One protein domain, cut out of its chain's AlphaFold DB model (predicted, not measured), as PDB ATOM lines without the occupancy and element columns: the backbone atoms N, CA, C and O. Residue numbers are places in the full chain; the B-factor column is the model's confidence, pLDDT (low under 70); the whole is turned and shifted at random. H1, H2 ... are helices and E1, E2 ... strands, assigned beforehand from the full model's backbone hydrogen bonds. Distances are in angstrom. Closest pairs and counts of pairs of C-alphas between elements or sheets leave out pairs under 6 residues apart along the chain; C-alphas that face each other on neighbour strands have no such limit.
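This is residues 149 to 155 and 476 to 552 of the 860 residues of the protein "SpoIID domain-containing protein" of Zafaria cholistanensis (UniProt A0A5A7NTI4). Two small three-stranded sheets stand as the walls of an open trough, with E6 of one near E3 and E4 of the other, and the two short helices H1 and H2 fill the open side between E5 and E2. The walls do not join into a closed barrel. The printed part has 84 residues in the order E1 E2 H1 E3 E4 E5 H2 E6, class mixed, helices and strands; the sheets, E2 - E1 - E6 and E3 - E4 - E5, are both antiparallel throughout. The whole is compact, with a radius of gyration of the C-alphas of 11.7 A and spans of 36 by 26 by 22 A.

Find C-alpha 149 at (24.340, -12.979, 29.951), where E1 begins; it runs to residue 153. After the cut, E2 takes residues 478 to 483, 16.7 A long, and H1 follows at once, residues 484 to 491. Next look for E3, residues 498 to 503, 17.1 A; E4, residues 509 to 515, 17.3 A, beginning at (24.836, -14.119, 45.248); and E5, residues 521 to 525. H2, residues 526 to 534, is 12.9 A long. E6, residues 545 to 551, 18.3 A, ends at (22.182, -7.036, 29.326).

Start at E1, the inner strand between E2 and E6: N 150 and O 480 of E2 are 2.8 A apart, and so are N 149 and O 550 of E6, both within hydrogen-bond range. This sheet is only just strongly twisted, with C-alphas up to 4.3 A off its plane. E3, E4 and E5 form a meander, each strand the antiparallel neighbour of the one before, through the hairpins E3 and E4, and E4 and E5; N 500 and O 513 are 2.8 A apart, N 512 and O 524 2.9 A. Between the sheets, the closest C-alphas of E3 and E6, Ile 499 and Val 549, are 7.0 A apart. H1 and H2 are on the same face of the sheet E3 E4 E5, in two layers, helices on one face of a sheet. H1, at a height of 10.1 A, runs across the strands at 65 degrees to E4 on the local plane. H2 stands up from that sheet over E5, and is also on the sheet E2 E1 E6. H1 and H2 touch, closest at the C-alphas of Val 490 and Thr 532, 5.8 A, at a steep tilt of 45 degrees, opposite ways. Every O i to N i+4 pair is within hydrogen-bond range in H1, and 3 of 5 are in H2.

The farthest C-alphas, Ala 476 and Asn 518, are 36.8 A apart. Residues 156 to 475 are not printed; C-alphas 155 and 476 lie 8.7 A apart across the cut. Of the links printed whole, none is long. Look for low confidence, pLDDT under 70, at residues 518 to 519 and 531 to 538.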
ATOM      1  N   THR A 149      23.227 -12.047  29.742       92.44
ATOM      2  CA  THR A 149      24.340 -12.979  29.951       92.44
ATOM      3  C   THR A 149      24.768 -12.948  31.413       92.44
ATOM      4  O   THR A 149      25.193 -11.908  31.923       92.44
ATOM      5  N   VAL A 150      24.696 -14.095  32.078       93.31
ATOM      6  CA  VAL A 150      25.163 -14.308  33.448       93.31
ATOM      7  C   VAL A 150      26.447 -15.125  33.408       93.31
ATOM      8  O   VAL A 150      26.483 -16.199  32.810       93.31
ATOM      9  N   ALA A 151      27.501 -14.633  34.053       93.94
ATOM     10  CA  ALA A 151      28.778 -15.324  34.172       93.94
ATOM     11  C   ALA A 151      29.099 -15.637  35.635       93.94
ATOM     12  O   ALA A 151      28.818 -14.834  36.530       93.94
ATOM     13  N   GLY A 152      29.717 -16.790  35.869       94.06
ATOM     14  CA  GLY A 152      30.045 -17.283  37.202       94.06
ATOM     15  C   GLY A 152      31.108 -18.379  37.197       94.06
ATOM     16  O   GLY A 152      31.808 -18.582  36.206       94.06
ATOM     17  N   ALA A 153      31.249 -19.064  38.329       93.94
ATOM     18  CA  ALA A 153      32.150 -20.206  38.522       93.94
ATOM     19  C   ALA A 153      31.484 -21.280  39.393       93.94
ATOM     20  O   ALA A 153      30.448 -21.026  39.988       93.94
ATOM     21  N   GLY A 154      32.039 -22.482  39.485       92.94
ATOM     22  CA  GLY A 154      31.506 -23.584  40.291       92.94
ATOM     23  C   GLY A 154      30.257 -24.259  39.720       92.94
ATOM     24  O   GLY A 154      29.646 -23.787  38.758       92.94
ATOM     25  N   TRP A 155      29.869 -25.380  40.329       91.12
ATOM     26  CA  TRP A 155      28.667 -26.146  39.989       91.12
ATOM     27  C   TRP A 155      28.202 -26.983  41.188       91.12
ATOM     28  O   TRP A 155      28.983 -27.723  41.784       91.12
ATOM     29  N   ALA A 476      35.363 -24.045  36.323       93.81
ATOM     30  CA  ALA A 476      36.185 -22.971  36.901       93.81
ATOM     31  C   ALA A 476      35.700 -21.575  36.450       93.81
ATOM     32  O   ALA A 476      35.797 -20.595  37.190       93.81
ATOM     33  N   SER A 477      35.083 -21.510  35.268       94.44
ATOM     34  CA  SER A 477      34.295 -20.381  34.780       94.44
ATOM     35  C   SER A 477      33.179 -20.872  33.863       94.44
ATOM     36  O   SER A 477      33.363 -21.848  33.140       94.44
ATOM     37  N   TRP A 478      32.045 -20.184  33.843       93.69
ATOM     38  CA  TRP A 478      30.967 -20.434  32.889       93.69
ATOM     39  C   TRP A 478      30.203 -19.146  32.578       93.69
ATOM     40  O   TRP A 478      30.178 -18.209  33.377       93.69
ATOM     41  N   SER A 479      29.535 -19.128  31.427       93.00
ATOM     42  CA  SER A 479      28.539 -18.121  31.063       93.00
ATOM     43  C   SER A 479      27.275 -18.795  30.551       93.00
ATOM     44  O   SER A 479      27.340 -19.849  29.923       93.00
ATOM     45  N   THR A 480      26.130 -18.183  30.815       90.81
ATOM     46  CA  THR A 480      24.817 -18.668  30.396       90.81
ATOM     47  C   THR A 480      23.933 -17.477  30.033       90.81
ATOM     48  O   THR A 480      24.103 -16.396  30.598       90.81
ATOM     49  N   SER A 481      23.016 -17.647  29.083       89.44
ATOM     50  CA  SER A 481      22.100 -16.581  28.661       89.44
ATOM     51  C   SER A 481      20.700 -16.844  29.198       89.44
ATOM     52  O   SER A 481      20.160 -17.924  28.977       89.44
ATOM     53  N   ILE A 482      20.125 -15.859  29.883       89.56
ATOM     54  CA  ILE A 482      18.743 -15.852  30.364       89.56
ATOM     55  C   ILE A 482      17.942 -14.967  29.409       89.56
ATOM     56  O   ILE A 482      18.268 -13.793  29.242       89.56
ATOM     57  N   THR A 483      16.910 -15.501  28.761       89.56
ATOM     58  CA  THR A 483      16.053 -14.701  27.872       89.56
ATOM     59  C   THR A 483      15.262 -13.664  28.668       89.56
ATOM     60  O   THR A 483      15.080 -13.808  29.880       89.56
ATOM     61  N   GLN A 484      14.756 -12.625  28.001       89.88
ATOM     62  CA  GLN A 484      13.852 -11.661  28.635       89.88
ATOM     63  C   GLN A 484      12.717 -12.391  29.361       89.88
ATOM     64  O   GLN A 484      12.503 -12.131  30.540       89.88
ATOM     65  N   ALA A 485      12.048 -13.340  28.690       88.25
ATOM     66  CA  ALA A 485      10.858 -13.999  29.227       88.25
ATOM     67  C   ALA A 485      11.173 -14.801  30.497       88.25
ATOM     68  O   ALA A 485      10.394 -14.828  31.448       88.25
ATOM     69  N   GLN A 486      12.352 -15.424  30.536       88.56
ATOM     70  CA  GLN A 486      12.841 -16.100  31.733       88.56
ATOM     71  C   GLN A 486      13.116 -15.100  32.858       88.56
ATOM     72  O   GLN A 486      12.708 -15.344  33.990       88.56
ATOM     73  N   ALA A 487      13.760 -13.967  32.562       90.44
ATOM     74  CA  ALA A 487      14.001 -12.925  33.554       90.44
ATOM     75  C   ALA A 487      12.676 -12.358  34.099       90.44
ATOM     76  O   ALA A 487      12.461 -12.372  35.307       90.44
ATOM     77  N   ALA A 488      11.757 -11.954  33.224       91.19
ATOM     78  CA  ALA A 488      10.411 -11.492  33.559       91.19
ATOM     79  C   ALA A 488       9.692 -12.470  34.507       91.19
ATOM     80  O   ALA A 488       9.239 -12.078  35.582       91.19
ATOM     81  N   LYS A 489       9.714 -13.773  34.188       89.44
ATOM     82  CA  LYS A 489       9.127 -14.830  35.026       89.44
ATOM     83  C   LYS A 489       9.818 -14.991  36.384       89.44
ATOM     84  O   LYS A 489       9.133 -15.157  37.387       89.44
ATOM     85  N   VAL A 490      11.152 -14.951  36.434       89.50
ATOM     86  CA  VAL A 490      11.916 -15.061  37.695       89.50
ATOM     87  C   VAL A 490      11.570 -13.920  38.649       89.50
ATOM     88  O   VAL A 490      11.476 -14.146  39.854       89.50
ATOM     89  N   PHE A 491      11.382 -12.712  38.118       92.12
ATOM     90  CA  PHE A 491      11.137 -11.511  38.914       92.12
ATOM     91  C   PHE A 491       9.653 -11.150  39.065       92.12
ATOM     92  O   PHE A 491       9.343 -10.251  39.846       92.12
ATOM     93  N   GLY A 492       8.739 -11.829  38.367       91.88
ATOM     94  CA  GLY A 492       7.311 -11.495  38.379       91.88
ATOM     95  C   GLY A 492       7.028 -10.106  37.798       91.88
ATOM     96  O   GLY A 492       6.247  -9.351  38.368       91.88
ATOM     97  N   LEU A 493       7.719  -9.747  36.714       88.94
ATOM     98  CA  LEU A 493       7.583  -8.465  36.016       88.94
ATOM     99  C   LEU A 493       7.140  -8.707  34.570       88.94
ATOM    100  O   LEU A 493       7.486  -9.739  34.003       88.94
ATOM    101  N   ASP A 494       6.450  -7.743  33.955       84.94
ATOM    102  CA  ASP A 494       6.084  -7.809  32.527       84.94
ATOM    103  C   ASP A 494       7.328  -7.801  31.621       84.94
ATOM    104  O   ASP A 494       7.397  -8.478  30.593       84.94
ATOM    105  N   ASP A 495       8.352  -7.052  32.033       86.62
ATOM    106  CA  ASP A 495       9.664  -7.044  31.408       86.62
ATOM    107  C   ASP A 495      10.792  -6.732  32.400       86.62
ATOM    108  O   ASP A 495      10.572  -6.363  33.556       86.62
ATOM    109  N   VAL A 496      12.035  -6.907  31.942       89.50
ATOM    110  CA  VAL A 496      13.234  -6.597  32.725       89.50
ATOM    111  C   VAL A 496      14.190  -5.781  31.870       89.50
ATOM    112  O   VAL A 496      14.754  -6.293  30.909       89.50
ATOM    113  N   ALA A 497      14.402  -4.520  32.243       85.12
ATOM    114  CA  ALA A 497      15.362  -3.612  31.618       85.12
ATOM    115  C   ALA A 497      16.768  -3.738  32.226       85.12
ATOM    116  O   ALA A 497      17.779  -3.578  31.540       85.12
ATOM    117  N   ARG A 498      16.859  -4.033  33.528       88.88
ATOM    118  CA  ARG A 498      18.130  -4.126  34.259       88.88
ATOM    119  C   ARG A 498      18.063  -5.202  35.333       88.88
ATOM    120  O   ARG A 498      17.043  -5.336  35.994       88.88
ATOM    121  N   ILE A 499      19.178  -5.898  35.554       92.31
ATOM    122  CA  ILE A 499      19.386  -6.785  36.706       92.31
ATOM    123  C   ILE A 499      20.651  -6.332  37.436       92.31
ATOM    124  O   ILE A 499      21.699  -6.138  36.820       92.31
ATOM    125  N   THR A 500      20.549  -6.174  38.750       93.19
ATOM    126  CA  THR A 500      21.665  -5.934  39.677       93.19
ATOM    127  C   THR A 500      21.673  -7.017  40.752       93.19
ATOM    128  O   THR A 500      20.693  -7.749  40.891       93.19
ATOM    129  N   TYR A 501      22.771  -7.175  41.488       94.31
ATOM    130  CA  TYR A 501      22.872  -8.202  42.524       94.31
ATOM    131  C   TYR A 501      23.802  -7.782  43.663       94.31
ATOM    132  O   TYR A 501      24.705  -6.969  43.469       94.31
ATOM    133  N   ALA A 502      23.578  -8.363  44.841       93.31
ATOM    134  CA  ALA A 502      24.450  -8.252  46.004       93.31
ATOM    135  C   ALA A 502      25.092  -9.610  46.304       93.31
ATOM    136  O   ALA A 502      24.474 -10.652  46.077       93.31
ATOM    137  N   GLN A 503      26.312  -9.603  46.833       90.50
ATOM    138  CA  GLN A 503      27.042 -10.814  47.206       90.50
ATOM    139  C   GLN A 503      27.150 -10.964  48.727       90.50
ATOM    140  O   GLN A 503      27.129  -9.986  49.473       90.50
ATOM    141  N   ASN A 504      27.263 -12.209  49.169       84.75
ATOM    142  CA  ASN A 504      27.707 -12.590  50.501       84.75
ATOM    143  C   ASN A 504      29.247 -12.501  50.597       84.75
ATOM    144  O   ASN A 504      29.920 -12.447  49.562       84.75
ATOM    145  N   PRO A 505      29.831 -12.543  51.812       80.38
ATOM    146  CA  PRO A 505      31.287 -12.574  51.994       80.38
ATOM    147  C   PRO A 505      31.985 -13.742  51.281       80.38
ATOM    148  O   PRO A 505      33.118 -13.603  50.835       80.38
ATOM    149  N   ASP A 506      31.291 -14.871  51.110       75.81
ATOM    150  CA  ASP A 506      31.759 -16.048  50.363       75.81
ATOM    151  C   ASP A 506      31.670 -15.884  48.829       75.81
ATOM    152  O   ASP A 506      31.845 -16.849  48.084       75.81
ATOM    153  N   THR A 507      31.391 -14.667  48.343       83.94
ATOM    154  CA  THR A 507      31.207 -14.274  46.932       83.94
ATOM    155  C   THR A 507      29.981 -14.872  46.238       83.94
ATOM    156  O   THR A 507      29.763 -14.646  45.044       83.94
ATOM    157  N   THR A 508      29.138 -15.606  46.965       88.12
ATOM    158  CA  THR A 508      27.873 -16.095  46.420       88.12
ATOM    159  C   THR A 508      26.851 -14.975  46.324       88.12
ATOM    160  O   THR A 508      26.865 -14.026  47.103       88.12
ATOM    161  N   ILE A 509      25.935 -15.067  45.367       88.94
ATOM    162  CA  ILE A 509      24.836 -14.119  45.248       88.94
ATOM    163  C   ILE A 509      23.905 -14.225  46.465       88.94
ATOM    164  O   ILE A 509      23.378 -15.294  46.775       88.94
ATOM    165  N   LYS A 510      23.685 -13.092  47.139       89.06
ATOM    166  CA  LYS A 510      22.748 -12.936  48.257       89.06
ATOM    167  C   LYS A 510      21.343 -12.632  47.752       89.06
ATOM    168  O   LYS A 510      20.389 -13.320  48.107       89.06
ATOM    169  N   THR A 511      21.230 -11.620  46.899       92.75
ATOM    170  CA  THR A 511      19.981 -11.170  46.273       92.75
ATOM    171  C   THR A 511      20.237 -10.708  44.844       92.75
ATOM    172  O   THR A 511      21.332 -10.243  44.521       92.75
ATOM    173  N   ALA A 512      19.214 -10.820  43.999       94.50
ATOM    174  CA  ALA A 512      19.162 -10.197  42.683       94.50
ATOM    175  C   ALA A 512      17.967  -9.241  42.635       94.50
ATOM    176  O   ALA A 512      16.882  -9.601  43.090       94.50
ATOM    177  N   THR A 513      18.151  -8.057  42.059       95.62
ATOM    178  CA  THR A 513      17.104  -7.044  41.896       95.62
ATOM    179  C   THR A 513      16.963  -6.691  40.424       95.62
ATOM    180  O   THR A 513      17.917  -6.212  39.801       95.62
ATOM    181  N   ALA A 514      15.769  -6.912  39.879       93.44
ATOM    182  CA  ALA A 514      15.386  -6.487  38.544       93.44
ATOM    183  C   ALA A 514      14.669  -5.136  38.570       93.44
ATOM    184  O   ALA A 514      13.959  -4.810  39.523       93.44
ATOM    185  N   THR A 515      14.835  -4.375  37.495       87.50
ATOM    186  CA  THR A 515      14.067  -3.166  37.186       87.50
ATOM    187  C   THR A 515      13.441  -3.353  35.811       87.50
ATOM    188  O   THR A 515      14.167  -3.637  34.856       87.50
ATOM    189  N   SER A 516      12.124  -3.215  35.705       83.62
ATOM    190  CA  SER A 516      11.386  -3.236  34.437       83.62
ATOM    191  C   SER A 516      11.611  -1.948  33.632       83.62
ATOM    192  O   SER A 516      12.119  -0.948  34.148       83.62
ATOM    193  N   SER A 517      11.194  -1.938  32.369       72.94
ATOM    194  CA  SER A 517      11.195  -0.765  31.484       72.94
ATOM    195  C   SER A 517      10.326   0.378  32.007       72.94
ATOM    196  O   SER A 517      10.527   1.545  31.669       72.94
ATOM    197  N   ASN A 518       9.362   0.040  32.862       64.31
ATOM    198  CA  ASN A 518       8.464   0.977  33.509       64.31
ATOM    199  C   ASN A 518       8.972   1.407  34.906       64.31
ATOM    200  O   ASN A 518       8.276   2.140  35.609       64.31
ATOM    201  N   GLY A 519      10.177   0.999  35.313       67.62
ATOM    202  CA  GLY A 519      10.808   1.398  36.575       67.62
ATOM    203  C   GLY A 519      10.335   0.631  37.815       67.62
ATOM    204  O   GLY A 519      10.828   0.896  38.910       67.62
ATOM    205  N   THR A 520       9.416  -0.328  37.671       78.00
ATOM    206  CA  THR A 520       9.022  -1.232  38.763       78.00
ATOM    207  C   THR A 520      10.199  -2.133  39.115       78.00
ATOM    208  O   THR A 520      10.925  -2.597  38.236       78.00
ATOM    209  N   THR A 521      10.414  -2.376  40.407       86.81
ATOM    210  CA  THR A 521      11.515  -3.227  40.870       86.81
ATOM    211  C   THR A 521      10.996  -4.465  41.572       86.81
ATOM    212  O   THR A 521       9.962  -4.426  42.232       86.81
ATOM    213  N   SER A 522      11.732  -5.562  41.434       94.06
ATOM    214  CA  SER A 522      11.464  -6.818  42.129       94.06
ATOM    215  C   SER A 522      12.782  -7.432  42.573       94.06
ATOM    216  O   SER A 522      13.762  -7.427  41.825       94.06
ATOM    217  N   THR A 523      12.826  -7.919  43.811       95.56
ATOM    218  CA  THR A 523      14.023  -8.520  44.406       95.56
ATOM    219  C   THR A 523      13.738  -9.958  44.790       95.56
ATOM    220  O   THR A 523      12.756 -10.242  45.469       95.56
ATOM    221  N   VAL A 524      14.637 -10.855  44.400       92.50
ATOM    222  CA  VAL A 524      14.585 -12.277  44.743       92.50
ATOM    223  C   VAL A 524      15.854 -12.688  45.486       92.50
ATOM    224  O   VAL A 524      16.911 -12.061  45.348       92.50
ATOM    225  N   SER A 525      15.772 -13.755  46.284       89.75
ATOM    226  CA  SER A 525      16.957 -14.336  46.925       89.75
ATOM    227  C   SER A 525      17.921 -14.900  45.878       89.75
ATOM    228  O   SER A 525      17.515 -15.276  44.780       89.75
ATOM    229  N   GLY A 526      19.204 -15.012  46.215       85.44
ATOM    230  CA  GLY A 526      20.199 -15.624  45.333       85.44
ATOM    231  C   GLY A 526      19.857 -17.069  44.956       85.44
ATOM    232  O   GLY A 526      20.047 -17.488  43.814       85.44
ATOM    233  N   THR A 527      19.264 -17.805  45.899       79.81
ATOM    234  CA  THR A 527      18.693 -19.137  45.676       79.81
ATOM    235  C   THR A 527      17.563 -19.080  44.648       79.81
ATOM    236  O   THR A 527      17.608 -19.825  43.677       79.81
ATOM    237  N   ALA A 528      16.593 -18.173  44.789       83.19
ATOM    238  CA  ALA A 528      15.515 -18.023  43.810       83.19
ATOM    239  C   ALA A 528      16.048 -17.596  42.430       83.19
ATOM    240  O   ALA A 528      15.708 -18.208  41.423       83.19
ATOM    241  N   PHE A 529      16.971 -16.635  42.364       87.25
ATOM    242  CA  PHE A 529      17.592 -16.224  41.100       87.25
ATOM    243  C   PHE A 529      18.252 -17.399  40.362       87.25
ATOM    244  O   PHE A 529      18.145 -17.518  39.144       87.25
ATOM    245  N   ARG A 530      18.898 -18.304  41.107       80.38
ATOM    246  CA  ARG A 530      19.490 -19.523  40.554       80.38
ATOM    247  C   ARG A 530      18.436 -20.563  40.168       80.38
ATOM    248  O   ARG A 530      18.478 -21.067  39.053       80.38
ATOM    249  N   PHE A 531      17.544 -20.934  41.087       68.81
ATOM    250  CA  PHE A 531      16.676 -22.107  40.945       68.81
ATOM    251  C   PHE A 531      15.379 -21.813  40.192       68.81
ATOM    252  O   PHE A 531      14.976 -22.635  39.378       68.81
ATOM    253  N   THR A 532      14.751 -20.650  40.365       61.94
ATOM    254  CA  THR A 532      13.535 -20.281  39.617       61.94
ATOM    255  C   THR A 532      13.812 -20.197  38.108       61.94
ATOM    256  O   THR A 532      12.946 -20.525  37.303       61.94
ATOM    257  N   ALA A 533      15.050 -19.867  37.720       55.56
ATOM    258  CA  ALA A 533      15.513 -19.915  36.331       55.56
ATOM    259  C   ALA A 533      15.648 -21.351  35.775       55.56
ATOM    260  O   ALA A 533      15.431 -21.565  34.586       55.56
ATOM    261  N   VAL A 534      15.961 -22.347  36.617       56.38
ATOM    262  CA  VAL A 534      16.071 -23.770  36.220       56.38
ATOM    263  C   VAL A 534      14.701 -24.330  35.832       56.38
ATOM    264  O   VAL A 534      14.564 -24.996  34.808       56.38
ATOM    265  N   TRP A 535      13.667 -24.007  36.612       49.50
ATOM    266  CA  TRP A 535      12.292 -24.475  36.391       49.50
ATOM    267  C   TRP A 535      11.603 -23.830  35.177       49.50
ATOM    268  O   TRP A 535      10.512 -24.243  34.793       49.50
ATOM    269  N   ALA A 536      12.225 -22.821  34.559       54.81
ATOM    270  CA  ALA A 536      11.711 -22.162  33.361       54.81
ATOM    271  C   ALA A 536      12.099 -22.868  32.045       54.81
ATOM    272  O   ALA A 536      11.707 -22.383  30.990       54.81
ATOM    273  N   GLY A 537      12.839 -23.987  32.098       54.28
ATOM    274  CA  GLY A 537      13.215 -24.780  30.923       54.28
ATOM    275  C   GLY A 537      14.176 -24.033  29.992       54.28
ATOM    276  O   GLY A 537      13.758 -23.422  29.014       54.28
ATOM    277  N   GLY A 538      15.477 -24.054  30.293       63.44
ATOM    278  CA  GLY A 538      16.497 -23.442  29.436       63.44
ATOM    279  C   GLY A 538      17.858 -23.280  30.110       63.44
ATOM    280  O   GLY A 538      18.189 -23.988  31.055       63.44
ATOM    281  N   ASN A 539      18.654 -22.342  29.605       74.69
ATOM    282  CA  ASN A 539      19.951 -21.949  30.153       74.69
ATOM    283  C   ASN A 539      19.800 -21.300  31.543       74.69
ATOM    284  O   ASN A 539      19.113 -20.294  31.688       74.69
ATOM    285  N   TYR A 540      20.461 -21.851  32.567       79.62
ATOM    286  CA  TYR A 540      20.369 -21.361  33.950       79.62
ATOM    287  C   TYR A 540      21.747 -21.147  34.594       79.62
ATOM    288  O   TYR A 540      22.734 -21.767  34.176       79.62
ATOM    289  N   PRO A 541      21.848 -20.287  35.628       87.69
ATOM    290  CA  PRO A 541      23.061 -20.162  36.426       87.69
ATOM    291  C   PRO A 541      23.429 -21.499  37.086       87.69
ATOM    292  O   PRO A 541      22.678 -22.039  37.899       87.69
ATOM    293  N   LYS A 542      24.607 -22.049  36.765       86.69
ATOM    294  CA  LYS A 542      25.027 -23.373  37.268       86.69
ATOM    295  C   LYS A 542      25.248 -23.394  38.782       86.69
ATOM    296  O   LYS A 542      25.206 -24.458  39.406       86.69
ATOM    297  N   SER A 543      25.502 -22.238  39.384       88.38
ATOM    298  CA  SER A 543      25.921 -22.088  40.775       88.38
ATOM    299  C   SER A 543      25.504 -20.718  41.340       88.38
ATOM    300  O   SER A 543      25.026 -19.871  40.581       88.38
ATOM    301  N   PRO A 544      25.689 -20.474  42.651       87.81
ATOM    302  CA  PRO A 544      25.445 -19.171  43.246       87.81
ATOM    303  C   PRO A 544      26.658 -18.221  43.144       87.81
ATOM    304  O   PRO A 544      26.519 -17.058  43.501       87.81
ATOM    305  N   TRP A 545      27.830 -18.643  42.651       91.19
ATOM    306  CA  TRP A 545      28.997 -17.753  42.479       91.19
ATOM    307  C   TRP A 545      28.872 -16.927  41.195       91.19
ATOM    308  O   TRP A 545      29.567 -17.162  40.202       91.19
ATOM    309  N   ILE A 546      27.939 -15.973  41.207       91.69
ATOM    310  CA  ILE A 546      27.710 -15.032  40.109       91.69
ATOM    311  C   ILE A 546      28.781 -13.947  40.152       91.69
ATOM    312  O   ILE A 546      28.931 -13.260  41.157       91.69
ATOM    313  N   LYS A 547      29.511 -13.791  39.045       92.12
ATOM    314  CA  LYS A 547      30.584 -12.799  38.879       92.12
ATOM    315  C   LYS A 547      30.169 -11.613  38.012       92.12
ATOM    316  O   LYS A 547      30.764 -10.543  38.113       92.12
ATOM    317  N   LYS A 548      29.195 -11.793  37.112       93.25
ATOM    318  CA  LYS A 548      28.739 -10.728  36.209       93.25
ATOM    319  C   LYS A 548      27.340 -11.007  35.670       93.25
ATOM    320  O   LYS A 548      27.018 -12.148  35.355       93.25
ATOM    321  N   VAL A 549      26.555  -9.946  35.486       92.88
ATOM    322  CA  VAL A 549      25.300  -9.956  34.722       92.88
ATOM    323  C   VAL A 549      25.370  -8.825  33.699       92.88
ATOM    324  O   VAL A 549      25.682  -7.694  34.061       92.88
ATOM    325  N   THR A 550      25.143  -9.130  32.423       91.19
ATOM    326  CA  THR A 550      25.257  -8.174  31.308       91.19
ATOM    327  C   THR A 550      24.002  -8.241  30.446       91.19
ATOM    328  O   THR A 550      23.656  -9.316  29.966       91.19
ATOM    329  N   ALA A 551      23.322  -7.115  30.239       87.44
ATOM    330  CA  ALA A 551      22.182  -7.036  29.326       87.44
ATOM    331  C   ALA A 551      22.651  -7.081  27.861       87.44
ATOM    332  O   ALA A 551      23.666  -6.468  27.522       87.44
ATOM    333  N   SER A 552      21.911  -7.765  26.984       84.12
ATOM    334  CA  SER A 552      22.093  -7.629  25.534       84.12
ATOM    335  C   SER A 552      21.773  -6.193  25.111       84.12
ATOM    336  O   SER A 552      20.802  -5.623  25.608       84.12
TER     337      SER A 552